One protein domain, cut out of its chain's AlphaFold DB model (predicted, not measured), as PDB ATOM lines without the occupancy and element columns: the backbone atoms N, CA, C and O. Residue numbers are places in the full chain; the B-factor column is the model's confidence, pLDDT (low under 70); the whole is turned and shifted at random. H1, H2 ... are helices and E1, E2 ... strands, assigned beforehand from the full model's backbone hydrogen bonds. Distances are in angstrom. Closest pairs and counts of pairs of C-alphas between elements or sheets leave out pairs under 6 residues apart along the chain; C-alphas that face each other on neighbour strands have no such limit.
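This is residues 2 to 81 of the 91 residues of an uncharacterized protein of Actinobacteria bacterium (UniProt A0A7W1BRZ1). A long helix, H1, sticks out from a strongly twisted four-stranded sheet, with H2 between. The printed part has 80 residues, with H1, H2, then E1 to E4; the class is mixed, the sheet antiparallel, order E1, E2, E4, E3. It is extended, radius of gyration of the C-alphas 19.2 A, spanning 66 by 23 by 20 A.

Find C-alpha 2 at (-80.444, -103.768, -17.174); from there H1, residues 2 to 19, runs 25.8 A. H2 spans residues 23 to 27, E1 33 to 37, E2 46 to 51, E3 67 to 72, and E4 75 to 80, ending at (-29.584, -130.098, -15.177).

In the hairpin E3 and E4, N 77 and O 70 are 2.8 A apart. H1 is not on the sheet. H1 has every O i to N i+4 pair within hydrogen-bond range; H2 has 0 of 1, and 1 of 2 O i to N i+3.

The printed part has no cut; E2 to E3 is a long link; residues 18 to 29 have pLDDT under 70.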
ATOM      1  N   LEU A   2     -81.237-102.976 -18.130       84.00
ATOM      2  CA  LEU A   2     -80.444-103.768 -17.174       84.00
ATOM      3  C   LEU A   2     -79.967-105.121 -17.731       84.00
ATOM      4  O   LEU A   2     -78.792-105.441 -17.631       84.00
ATOM      5  N   LEU A   3     -80.853-105.869 -18.399       88.12
ATOM      6  CA  LEU A   3     -80.523-107.193 -18.947       88.12
ATOM      7  C   LEU A   3     -79.358-107.160 -19.955       88.12
ATOM      8  O   LEU A   3     -78.519-108.051 -19.967       88.12
ATOM      9  N   LYS A   4     -79.281-106.102 -20.777       84.25
ATOM     10  CA  LYS A   4     -78.194-105.912 -21.751       84.25
ATOM     11  C   LYS A   4     -76.869-105.612 -21.055       84.25
ATOM     12  O   LYS A   4     -75.838-106.109 -21.482       84.25
ATOM     13  N   ILE A   5     -76.909-104.835 -19.974       88.69
ATOM     14  CA  ILE A   5     -75.725-104.485 -19.181       88.69
ATOM     15  C   ILE A   5     -75.183-105.730 -18.473       88.69
ATOM     16  O   ILE A   5     -73.984-105.981 -18.522       88.69
ATOM     17  N   VAL A   6     -76.066-106.546 -17.888       91.31
ATOM     18  CA  VAL A   6     -75.685-107.811 -17.240       91.31
ATOM     19  C   VAL A   6     -75.069-108.784 -18.248       91.31
ATOM     20  O   VAL A   6     -74.045-109.388 -17.954       91.31
ATOM     21  N   LEU A   7     -75.636-108.887 -19.455       91.69
ATOM     22  CA  LEU A   7     -75.078-109.711 -20.533       91.69
ATOM     23  C   LEU A   7     -73.680-109.252 -20.957       91.69
ATOM     24  O   LEU A   7     -72.773-110.071 -21.053       91.69
ATOM     25  N   VAL A   8     -73.491-107.950 -21.176       92.69
ATOM     26  CA  VAL A   8     -72.181-107.400 -21.556       92.69
ATOM     27  C   VAL A   8     -71.158-107.625 -20.443       92.69
ATOM     28  O   VAL A   8     -70.054-108.089 -20.718       92.69
ATOM     29  N   ALA A   9     -71.529-107.377 -19.187       89.25
ATOM     30  CA  ALA A   9     -70.656-107.624 -18.044       89.25
ATOM     31  C   ALA A   9     -70.277-109.110 -17.918       89.25
ATOM     32  O   ALA A   9     -69.111-109.423 -17.687       89.25
ATOM     33  N   ALA A  10     -71.225-110.028 -18.131       90.81
ATOM     34  CA  ALA A  10     -70.964-111.466 -18.100       90.81
ATOM     35  C   ALA A  10     -69.986-111.905 -19.202       90.81
ATOM     36  O   ALA A  10     -69.082-112.693 -18.933       90.81
ATOM     37  N   VAL A  11     -70.116-111.365 -20.419       91.19
ATOM     38  CA  VAL A  11     -69.202-111.660 -21.537       91.19
ATOM     39  C   VAL A  11     -67.791-111.140 -21.259       91.19
ATOM     40  O   VAL A  11     -66.822-111.863 -21.472       91.19
ATOM     41  N   VAL A  12     -67.661-109.917 -20.738       89.75
ATOM     42  CA  VAL A  12     -66.354-109.335 -20.385       89.75
ATOM     43  C   VAL A  12     -65.676-110.144 -19.279       89.75
ATOM     44  O   VAL A  12     -64.498-110.478 -19.394       89.75
ATOM     45  N   MET A  13     -66.422-110.522 -18.238       85.94
ATOM     46  CA  MET A  13     -65.909-111.356 -17.148       85.94
ATOM     47  C   MET A  13     -65.494-112.745 -17.645       85.94
ATOM     48  O   MET A  13     -64.424-113.225 -17.283       85.94
ATOM     49  N   ALA A  14     -66.289-113.373 -18.518       82.25
ATOM     50  CA  ALA A  14     -65.939-114.657 -19.121       82.25
ATOM     51  C   ALA A  14     -64.661-114.564 -19.972       82.25
ATOM     52  O   ALA A  14     -63.802-115.438 -19.872       82.25
ATOM     53  N   GLY A  15     -64.499-113.489 -20.752       78.62
ATOM     54  CA  GLY A  15     -63.287-113.241 -21.535       78.62
ATOM     55  C   GLY A  15     -62.037-113.079 -20.667       78.62
ATOM     56  O   GLY A  15     -61.002-113.662 -20.972       78.62
ATOM     57  N   LEU A  16     -62.142-112.355 -19.548       75.44
ATOM     58  CA  LEU A  16     -61.034-112.182 -18.601       75.44
ATOM     59  C   LEU A  16     -60.653-113.488 -17.895       75.44
ATOM     60  O   LEU A  16     -59.468-113.766 -17.737       75.44
ATOM     61  N   VAL A  17     -61.635-114.307 -17.510       73.94
ATOM     62  CA  VAL A  17     -61.386-115.629 -16.913       73.94
ATOM     63  C   VAL A  17     -60.706-116.566 -17.908       73.94
ATOM     64  O   VAL A  17     -59.834-117.336 -17.519       73.94
ATOM     65  N   PHE A  18     -61.069-116.495 -19.192       64.00
ATOM     66  CA  PHE A  18     -60.381-117.240 -20.246       64.00
ATOM     67  C   PHE A  18     -58.948-116.742 -20.460       64.00
ATOM     68  O   PHE A  18     -58.039-117.557 -20.556       64.00
ATOM     69  N   ALA A  19     -58.727-115.427 -20.473       61.72
ATOM     70  CA  ALA A  19     -57.400-114.840 -20.664       61.72
ATOM     71  C   ALA A  19     -56.443-115.085 -19.483       61.72
ATOM     72  O   ALA A  19     -55.238-115.178 -19.688       61.72
ATOM     73  N   GLN A  20     -56.962-115.199 -18.255       58.50
ATOM     74  CA  GLN A  20     -56.164-115.549 -17.074       58.50
ATOM     75  C   GLN A  20     -55.832-117.038 -16.977       58.50
ATOM     76  O   GLN A  20     -55.058-117.421 -16.103       58.50
ATOM     77  N   ARG A  21     -56.390-117.895 -17.842       56.47
ATOM     78  CA  ARG A  21     -55.922-119.277 -17.912       56.47
ATOM     79  C   ARG A  21     -54.562-119.283 -18.592       56.47
ATOM     80  O   ARG A  21     -54.454-119.256 -19.814       56.47
ATOM     81  N   GLU A  22     -53.542-119.334 -17.751       50.91
ATOM     82  CA  GLU A  22     -52.116-119.467 -18.061       50.91
ATOM     83  C   GLU A  22     -51.829-120.650 -19.019       50.91
ATOM     84  O   GLU A  22     -50.805-120.675 -19.703       50.91
ATOM     85  N   ASP A  23     -52.788-121.573 -19.145       51.38
ATOM     86  CA  ASP A  23     -52.794-122.713 -20.062       51.38
ATOM     87  C   ASP A  23     -52.901-122.325 -21.550       51.38
ATOM     88  O   ASP A  23     -52.278-122.963 -22.395       51.38
ATOM     89  N   LEU A  24     -53.627-121.258 -21.913       48.81
ATOM     90  CA  LEU A  24     -53.816-120.917 -23.337       48.81
ATOM     91  C   LEU A  24     -52.556-120.338 -23.990       48.81
ATOM     92  O   LEU A  24     -52.404-120.395 -25.209       48.81
ATOM     93  N   VAL A  25     -51.636-119.798 -23.189       50.19
ATOM     94  CA  VAL A  25     -50.344-119.290 -23.676       50.19
ATOM     95  C   VAL A  25     -49.389-120.447 -23.993       50.19
ATOM     96  O   VAL A  25     -48.574-120.323 -24.910       50.19
ATOM     97  N   HIS A  26     -49.535-121.583 -23.299       49.75
ATOM     98  CA  HIS A  26     -48.772-122.807 -23.561       49.75
ATOM     99  C   HIS A  26     -49.121-123.441 -24.916       49.75
ATOM    100  O   HIS A  26     -48.240-123.987 -25.573       49.75
ATOM    101  N   GLU A  27     -50.376-123.347 -25.371       53.75
ATOM    102  CA  GLU A  27     -50.819-124.002 -26.614       53.75
ATOM    103  C   GLU A  27     -50.491-123.224 -27.902       53.75
ATOM    104  O   GLU A  27     -50.549-123.795 -28.988       53.75
ATOM    105  N   TRP A  28     -50.148-121.934 -27.823       53.56
ATOM    106  CA  TRP A  28     -49.987-121.089 -29.020       53.56
ATOM    107  C   TRP A  28     -48.525-120.838 -29.424       53.56
ATOM    108  O   TRP A  28     -48.278-120.057 -30.342       53.56
ATOM    109  N   GLY A  29     -47.545-121.451 -28.744       65.25
ATOM    110  CA  GLY A  29     -46.115-121.199 -29.005       65.25
ATOM    111  C   GLY A  29     -45.708-119.738 -28.769       65.25
ATOM    112  O   GLY A  29     -44.707-119.254 -29.294       65.25
ATOM    113  N   VAL A  30     -46.519-118.994 -28.010       74.12
ATOM    114  CA  VAL A  30     -46.305-117.570 -27.720       74.12
ATOM    115  C   VAL A  30     -45.187-117.408 -26.691       74.12
ATOM    116  O   VAL A  30     -44.350-116.512 -26.821       74.12
ATOM    117  N   ALA A  31     -45.154-118.300 -25.701       80.69
ATOM    118  CA  ALA A  31     -44.069-118.439 -24.743       80.69
ATOM    119  C   ALA A  31     -43.266-119.709 -25.044       80.69
ATOM    120  O   ALA A  31     -43.819-120.718 -25.477       80.69
ATOM    121  N   GLY A  32     -41.959-119.640 -24.816       83.31
ATOM    122  CA  GLY A  32     -41.067-120.775 -24.977       83.31
ATOM    123  C   GLY A  32     -41.347-121.806 -23.894       83.31
ATOM    124  O   GLY A  32     -41.677-121.460 -22.757       83.31
ATOM    125  N   THR A  33     -41.188-123.073 -24.245       85.88
ATOM    126  CA  THR A  33     -41.441-124.198 -23.345       85.88
ATOM    127  C   THR A  33     -40.229-125.107 -23.296       85.88
ATOM    128  O   THR A  33     -39.454-125.153 -24.247       85.88
ATOM    129  N   CYS A  34     -40.057-125.825 -22.191       88.44
ATOM    130  CA  CYS A  34     -39.079-126.896 -22.081       88.44
ATOM    131  C   CYS A  34     -39.796-128.192 -21.722       88.44
ATOM    132  O   CYS A  34     -40.637-128.199 -20.828       88.44
ATOM    133  N   GLU A  35     -39.427-129.299 -22.357       87.75
ATOM    134  CA  GLU A  35     -39.858-130.631 -21.936       87.75
ATOM    135  C   GLU A  35     -38.672-131.481 -21.490       87.75
ATOM    136  O   GLU A  35     -37.557-131.337 -21.993       87.75
ATOM    137  N   GLY A  36     -38.916-132.375 -20.532       88.88
ATOM    138  CA  GLY A  36     -37.936-133.385 -20.142       88.88
ATOM    139  C   GLY A  36     -37.758-134.423 -21.251       88.88
ATOM    140  O   GLY A  36     -38.734-135.033 -21.686       88.88
ATOM    141  N   VAL A  37     -36.517-134.651 -21.677       88.19
ATOM    142  CA  VAL A  37     -36.167-135.610 -22.732       88.19
ATOM    143  C   VAL A  37     -35.237-136.694 -22.210       88.19
ATOM    144  O   VAL A  37     -34.589-136.552 -21.171       88.19
ATOM    145  N   ARG A  38     -35.152-137.805 -22.950       85.81
ATOM    146  CA  ARG A  38     -34.161-138.833 -22.633       85.81
ATOM    147  C   ARG A  38     -32.753-138.282 -22.844       85.81
ATOM    148  O   ARG A  38     -32.516-137.614 -23.854       85.81
ATOM    149  N   PRO A  39     -31.823-138.593 -21.935       84.75
ATOM    150  CA  PRO A  39     -30.460-138.137 -22.068       84.75
ATOM    151  C   PRO A  39     -29.795-138.833 -23.274       84.75
ATOM    152  O   PRO A  39     -30.026-140.026 -23.497       84.75
ATOM    153  N   PRO A  40     -28.971-138.128 -24.068       79.06
ATOM    154  CA  PRO A  40     -28.216-138.737 -25.161       79.06
ATOM    155  C   PRO A  40     -27.127-139.696 -24.653       79.06
ATOM    156  O   PRO A  40     -26.700-140.588 -25.382       79.06
ATOM    157  N   VAL A  41     -26.685-139.518 -23.405       81.31
ATOM    158  CA  VAL A  41     -25.720-140.367 -22.699       81.31
ATOM    159  C   VAL A  41     -26.245-140.589 -21.288       81.31
ATOM    160  O   VAL A  41     -26.721-139.640 -20.679       81.31
ATOM    161  N   ASP A  42     -26.150-141.803 -20.754       79.88
ATOM    162  CA  ASP A  42     -26.553-142.080 -19.371       79.88
ATOM    163  C   ASP A  42     -25.548-141.461 -18.381       79.88
ATOM    164  O   ASP A  42     -24.570-142.087 -17.974       79.88
ATOM    165  N   ASP A  43     -25.742-140.175 -18.079       84.12
ATOM    166  CA  ASP A  43     -24.887-139.367 -17.207       84.12
ATOM    167  C   ASP A  43     -25.544-139.030 -15.858       84.12
ATOM    168  O   ASP A  43     -24.997-138.249 -15.075       84.12
ATOM    169  N   GLY A  44     -26.709-139.623 -15.575       85.38
ATOM    170  CA  GLY A  44     -27.471-139.405 -14.346       85.38
ATOM    171  C   GLY A  44     -28.036-137.988 -14.189       85.38
ATOM    172  O   GLY A  44     -28.488-137.642 -13.098       85.38
ATOM    173  N   LYS A  45     -28.007-137.159 -15.240       89.44
ATOM    174  CA  LYS A  45     -28.575-135.807 -15.224       89.44
ATOM    175  C   LYS A  45     -29.982-135.778 -15.799       89.44
ATOM    176  O   LYS A  45     -30.411-136.669 -16.531       89.44
ATOM    177  N   HIS A  46     -30.686-134.689 -15.513       90.62
ATOM    178  CA  HIS A  46     -31.974-134.397 -16.120       90.62
ATOM    179  C   HIS A  46     -31.770-133.582 -17.392       90.62
ATOM    180  O   HIS A  46     -31.120-132.539 -17.361       90.62
ATOM    181  N   TRP A  47     -32.322-134.058 -18.502       92.25
ATOM    182  CA  TRP A  47     -32.183-133.407 -19.797       92.25
ATOM    183  C   TRP A  47     -33.483-132.744 -20.207       92.25
ATOM    184  O   TRP A  47     -34.561-133.313 -20.036       92.25
ATOM    185  N   TYR A  48     -33.359-131.546 -20.768       91.50
ATOM    186  CA  TYR A  48     -34.483-130.749 -21.226       91.50
ATOM    187  C   TYR A  48     -34.252-130.279 -22.656       91.50
ATOM    188  O   TYR A  48     -33.150-129.848 -22.991       91.50
ATOM    189  N   ALA A  49     -35.296-130.355 -23.476       91.19
ATOM    190  CA  ALA A  49     -35.355-129.734 -24.792       91.19
ATOM    191  C   ALA A  49     -36.283-128.523 -24.714       91.19
ATOM    192  O   ALA A  49     -37.450-128.656 -24.351       91.19
ATOM    193  N   CYS A  50     -35.751-127.349 -25.029       90.62
ATOM    194  CA  CYS A  50     -36.447-126.079 -24.943       90.62
ATOM    195  C   CYS A  50     -36.723-125.520 -26.336       90.62
ATOM    196  O   CYS A  50     -35.795-125.342 -27.123       90.62
ATOM    197  N   GLU A  51     -37.985-125.239 -26.626       89.88
ATOM    198  CA  GLU A  51     -38.450-124.671 -27.888       89.88
ATOM    199  C   GLU A  51     -38.617-123.154 -27.779       89.88
ATOM    200  O   GLU A  51     -38.976-122.613 -26.727       89.88
ATOM    201  N   GLU A  52     -38.354-122.463 -28.883       88.50
ATOM    202  CA  GLU A  52     -38.502-121.015 -28.975       88.50
ATOM    203  C   GLU A  52     -39.971-120.586 -28.912       88.50
ATOM    204  O   GLU A  52     -40.806-121.059 -29.679       88.50
ATOM    205  N   GLY A  53     -40.275-119.627 -28.037       86.12
ATOM    206  CA  GLY A  53     -41.553-118.920 -28.059       86.12
ATOM    207  C   GLY A  53     -41.489-117.653 -28.898       86.12
ATOM    208  O   GLY A  53     -40.497-116.926 -28.851       86.12
ATOM    209  N   LEU A  54     -42.586-117.320 -29.579       82.81
ATOM    210  CA  LEU A  54     -42.692-116.135 -30.433       82.81
ATOM    211  C   LEU A  54     -42.352-114.815 -29.713       82.81
ATOM    212  O   LEU A  54     -41.776-113.920 -30.325       82.81
ATOM    213  N   LEU A  55     -42.730-114.669 -28.435       81.75
ATOM    214  CA  LEU A  55     -42.518-113.434 -27.663       81.75
ATOM    215  C   LEU A  55     -41.350-113.511 -26.680       81.75
ATOM    216  O   LEU A  55     -40.728-112.490 -26.392       81.75
ATOM    217  N   THR A  56     -41.078-114.689 -26.120       81.50
ATOM    218  CA  THR A  56     -40.061-114.854 -25.067       81.50
ATOM    219  C   THR A  56     -38.714-115.325 -25.603       81.50
ATOM    220  O   THR A  56     -37.733-115.287 -24.865       81.50
ATOM    221  N   GLY A  57     -38.660-115.801 -26.850       86.31
ATOM    222  CA  GLY A  57     -37.518-116.547 -27.363       86.31
ATOM    223  C   GLY A  57     -37.352-117.890 -26.645       86.31
ATOM    224  O   GLY A  57     -38.309-118.429 -26.076       86.31
ATOM    225  N   TYR A  58     -36.128-118.421 -26.660       87.88
ATOM    226  CA  TYR A  58     -35.773-119.645 -25.941       87.88
ATOM    227  C   TYR A  58     -35.799-119.434 -24.417       87.88
ATOM    228  O   TYR A  58     -35.203-118.475 -23.915       87.88
ATOM    229  N   PRO A  59     -36.436-120.340 -23.658       87.69
ATOM    230  CA  PRO A  59     -36.356-120.334 -22.206       87.69
ATOM    231  C   PRO A  59     -34.920-120.558 -21.724       87.69
ATOM    232  O   PRO A  59     -34.259-121.518 -22.114       87.69
ATOM    233  N   SER A  60     -34.452-119.703 -20.815       87.31
ATOM    234  CA  SER A  60     -33.160-119.886 -20.150       87.31
ATOM    235  C   SER A  60     -33.323-120.684 -18.859       87.31
ATOM    236  O   SER A  60     -34.054-120.266 -17.959       87.31
ATOM    237  N   LEU A  61     -32.585-121.791 -18.741       89.56
ATOM    238  CA  LEU A  61     -32.520-122.626 -17.531       89.56
ATOM    239  C   LEU A  61     -31.289-122.327 -16.656       89.56
ATOM    240  O   LEU A  61     -30.985-123.053 -15.709       89.56
ATOM    241  N   ILE A  62     -30.571-121.233 -16.940       88.69
ATOM    242  CA  ILE A  62     -29.376-120.823 -16.181       88.69
ATOM    243  C   ILE A  62     -29.707-120.615 -14.693       88.69
ATOM    244  O   ILE A  62     -28.908-120.963 -13.824       88.69
ATOM    245  N   GLY A  63     -30.895-120.080 -14.391       87.12
ATOM    246  CA  GLY A  63     -31.354-119.850 -13.016       87.12
ATOM    247  C   GLY A  63     -31.570-121.131 -12.205       87.12
ATOM    248  O   GLY A  63     -31.519-121.089 -10.980       87.12
ATOM    249  N   ASP A  64     -31.751-122.267 -12.878       88.25
ATOM    250  CA  ASP A  64     -31.994-123.577 -12.272       88.25
ATOM    251  C   ASP A  64     -30.700-124.422 -12.199       88.25
ATOM    252  O   ASP A  64     -30.738-125.635 -12.008       88.25
ATOM    253  N   GLN A  65     -29.531-123.773 -12.329       90.00
ATOM    254  CA  GLN A  65     -28.197-124.398 -12.346       90.00
ATOM    255  C   GLN A  65     -27.988-125.392 -13.499       90.00
ATOM    256  O   GLN A  65     -27.120-126.266 -13.432       90.00
ATOM    257  N   CYS A  66     -28.766-125.254 -14.570       92.25
ATOM    258  CA  CYS A  66     -28.605-126.060 -15.766       92.25
ATOM    259  C   CYS A  66     -27.473-125.528 -16.651       92.25
ATOM    260  O   CYS A  66     -27.151-124.337 -16.671       92.25
ATOM    261  N   ARG A  67     -26.883-126.434 -17.425       93.56
ATOM    262  CA  ARG A  67     -25.854-126.160 -18.418       93.56
ATOM    263  C   ARG A  67     -26.449-126.295 -19.812       93.56
ATOM    264  O   ARG A  67     -27.077-127.300 -20.123       93.56
ATOM    265  N   TYR A  68     -26.215-125.291 -20.647       92.44
ATOM    266  CA  TYR A  68     -26.490-125.379 -22.076       92.44
ATOM    267  C   TYR A  68     -25.514-126.369 -22.720       92.44
ATOM    268  O   TYR A  68     -24.301-126.222 -22.555       92.44
ATOM    269  N   GLU A  69     -26.039-127.356 -23.441       92.81
ATOM    270  CA  GLU A  69     -25.238-128.406 -24.079       92.81
ATOM    271  C   GLU A  69     -25.147-128.197 -25.590       92.81
ATOM    272  O   GLU A  69     -24.061-128.203 -26.168       92.81
ATOM    273  N   SER A  70     -26.287-128.004 -26.256       90.75
ATOM    274  CA  SER A  70     -26.321-127.829 -27.709       90.75
ATOM    275  C   SER A  70     -27.641-127.234 -28.188       90.75
ATOM    276  O   SER A  70     -28.617-127.177 -27.447       90.75
ATOM    277  N   ARG A  71     -27.683-126.837 -29.460       90.75
ATOM    278  CA  ARG A  71     -28.912-126.479 -30.169       90.75
ATOM    279  C   ARG A  71     -29.021-127.352 -31.409       90.75
ATOM    280  O   ARG A  71     -28.056-127.456 -32.167       90.75
ATOM    281  N   ALA A  72     -30.185-127.952 -31.626       86.50
ATOM    282  CA  ALA A  72     -30.482-128.694 -32.843       86.50
ATOM    283  C   ALA A  72     -31.856-128.296 -33.382       86.50
ATOM    284  O   ALA A  72     -32.862-128.370 -32.678       86.50
ATOM    285  N   SER A  73     -31.891-127.892 -34.654       83.56
ATOM    286  CA  SER A  73     -33.081-127.329 -35.301       83.56
ATOM    287  C   SER A  73     -33.660-126.157 -34.491       83.56
ATOM    288  O   SER A  73     -32.993-125.131 -34.373       83.56
ATOM    289  N   SER A  74     -34.857-126.329 -33.926       83.69
ATOM    290  CA  SER A  74     -35.604-125.318 -33.168       83.69
ATOM    291  C   SER A  74     -35.606-125.592 -31.660       83.69
ATOM    292  O   SER A  74     -36.439-125.052 -30.940       83.69
ATOM    293  N   TYR A  75     -34.699-126.459 -31.189       89.56
ATOM    294  CA  TYR A  75     -34.599-126.861 -29.788       89.56
ATOM    295  C   TYR A  75     -33.217-126.561 -29.211       89.56
ATOM    296  O   TYR A  75     -32.189-126.882 -29.816       89.56
ATOM    297  N   GLU A  76     -33.195-126.006 -28.004       92.94
ATOM    298  CA  GLU A  76     -32.016-125.938 -27.147       92.94
ATOM    299  C   GLU A  76     -32.030-127.065 -26.123       92.94
ATOM    300  O   GLU A  76     -33.012-127.267 -25.414       92.94
ATOM    301  N   TYR A  77     -30.918-127.778 -26.021       92.44
ATOM    302  CA  TYR A  77     -30.741-128.873 -25.087       92.44
ATOM    303  C   TYR A  77     -29.945-128.414 -23.879       92.44
ATOM    304  O   TYR A  77     -28.856-127.842 -23.997       92.44
ATOM    305  N   TRP A  78     -30.489-128.731 -22.714       93.69
ATOM    306  CA  TRP A  78     -29.939-128.365 -21.424       93.69
ATOM    307  C   TRP A  78     -29.779-129.603 -20.552       93.69
ATOM    308  O   TRP A  78     -30.662-130.463 -20.519       93.69
ATOM    309  N   SER A  79     -28.669-129.669 -19.821       93.06
ATOM    310  CA  SER A  79     -28.439-130.671 -18.785       93.06
ATOM    311  C   SER A  79     -28.530-130.024 -17.403       93.06
ATOM    312  O   SER A  79     -27.933-128.981 -17.138       93.06
ATOM    313  N   CYS A  80     -29.301-130.626 -16.505       92.25
ATOM    314  CA  CYS A  80     -29.584-130.098 -15.177       92.25
ATOM    315  C   CYS A  80     -29.186-131.116 -14.099       92.25
ATOM    316  O   CYS A  80     -29.454-132.311 -14.253       92.25
ATOM    317  N   PRO A  81     -28.587-130.668 -12.979       92.06
ATOM    318  CA  PRO A  81     -28.252-131.552 -11.862       92.06
ATOM    319  C   PRO A  81     -29.489-132.008 -11.070       92.06
ATOM    320  O   PRO A  81     -29.417-132.989 -10.338       92.06
TER     321      PRO A  81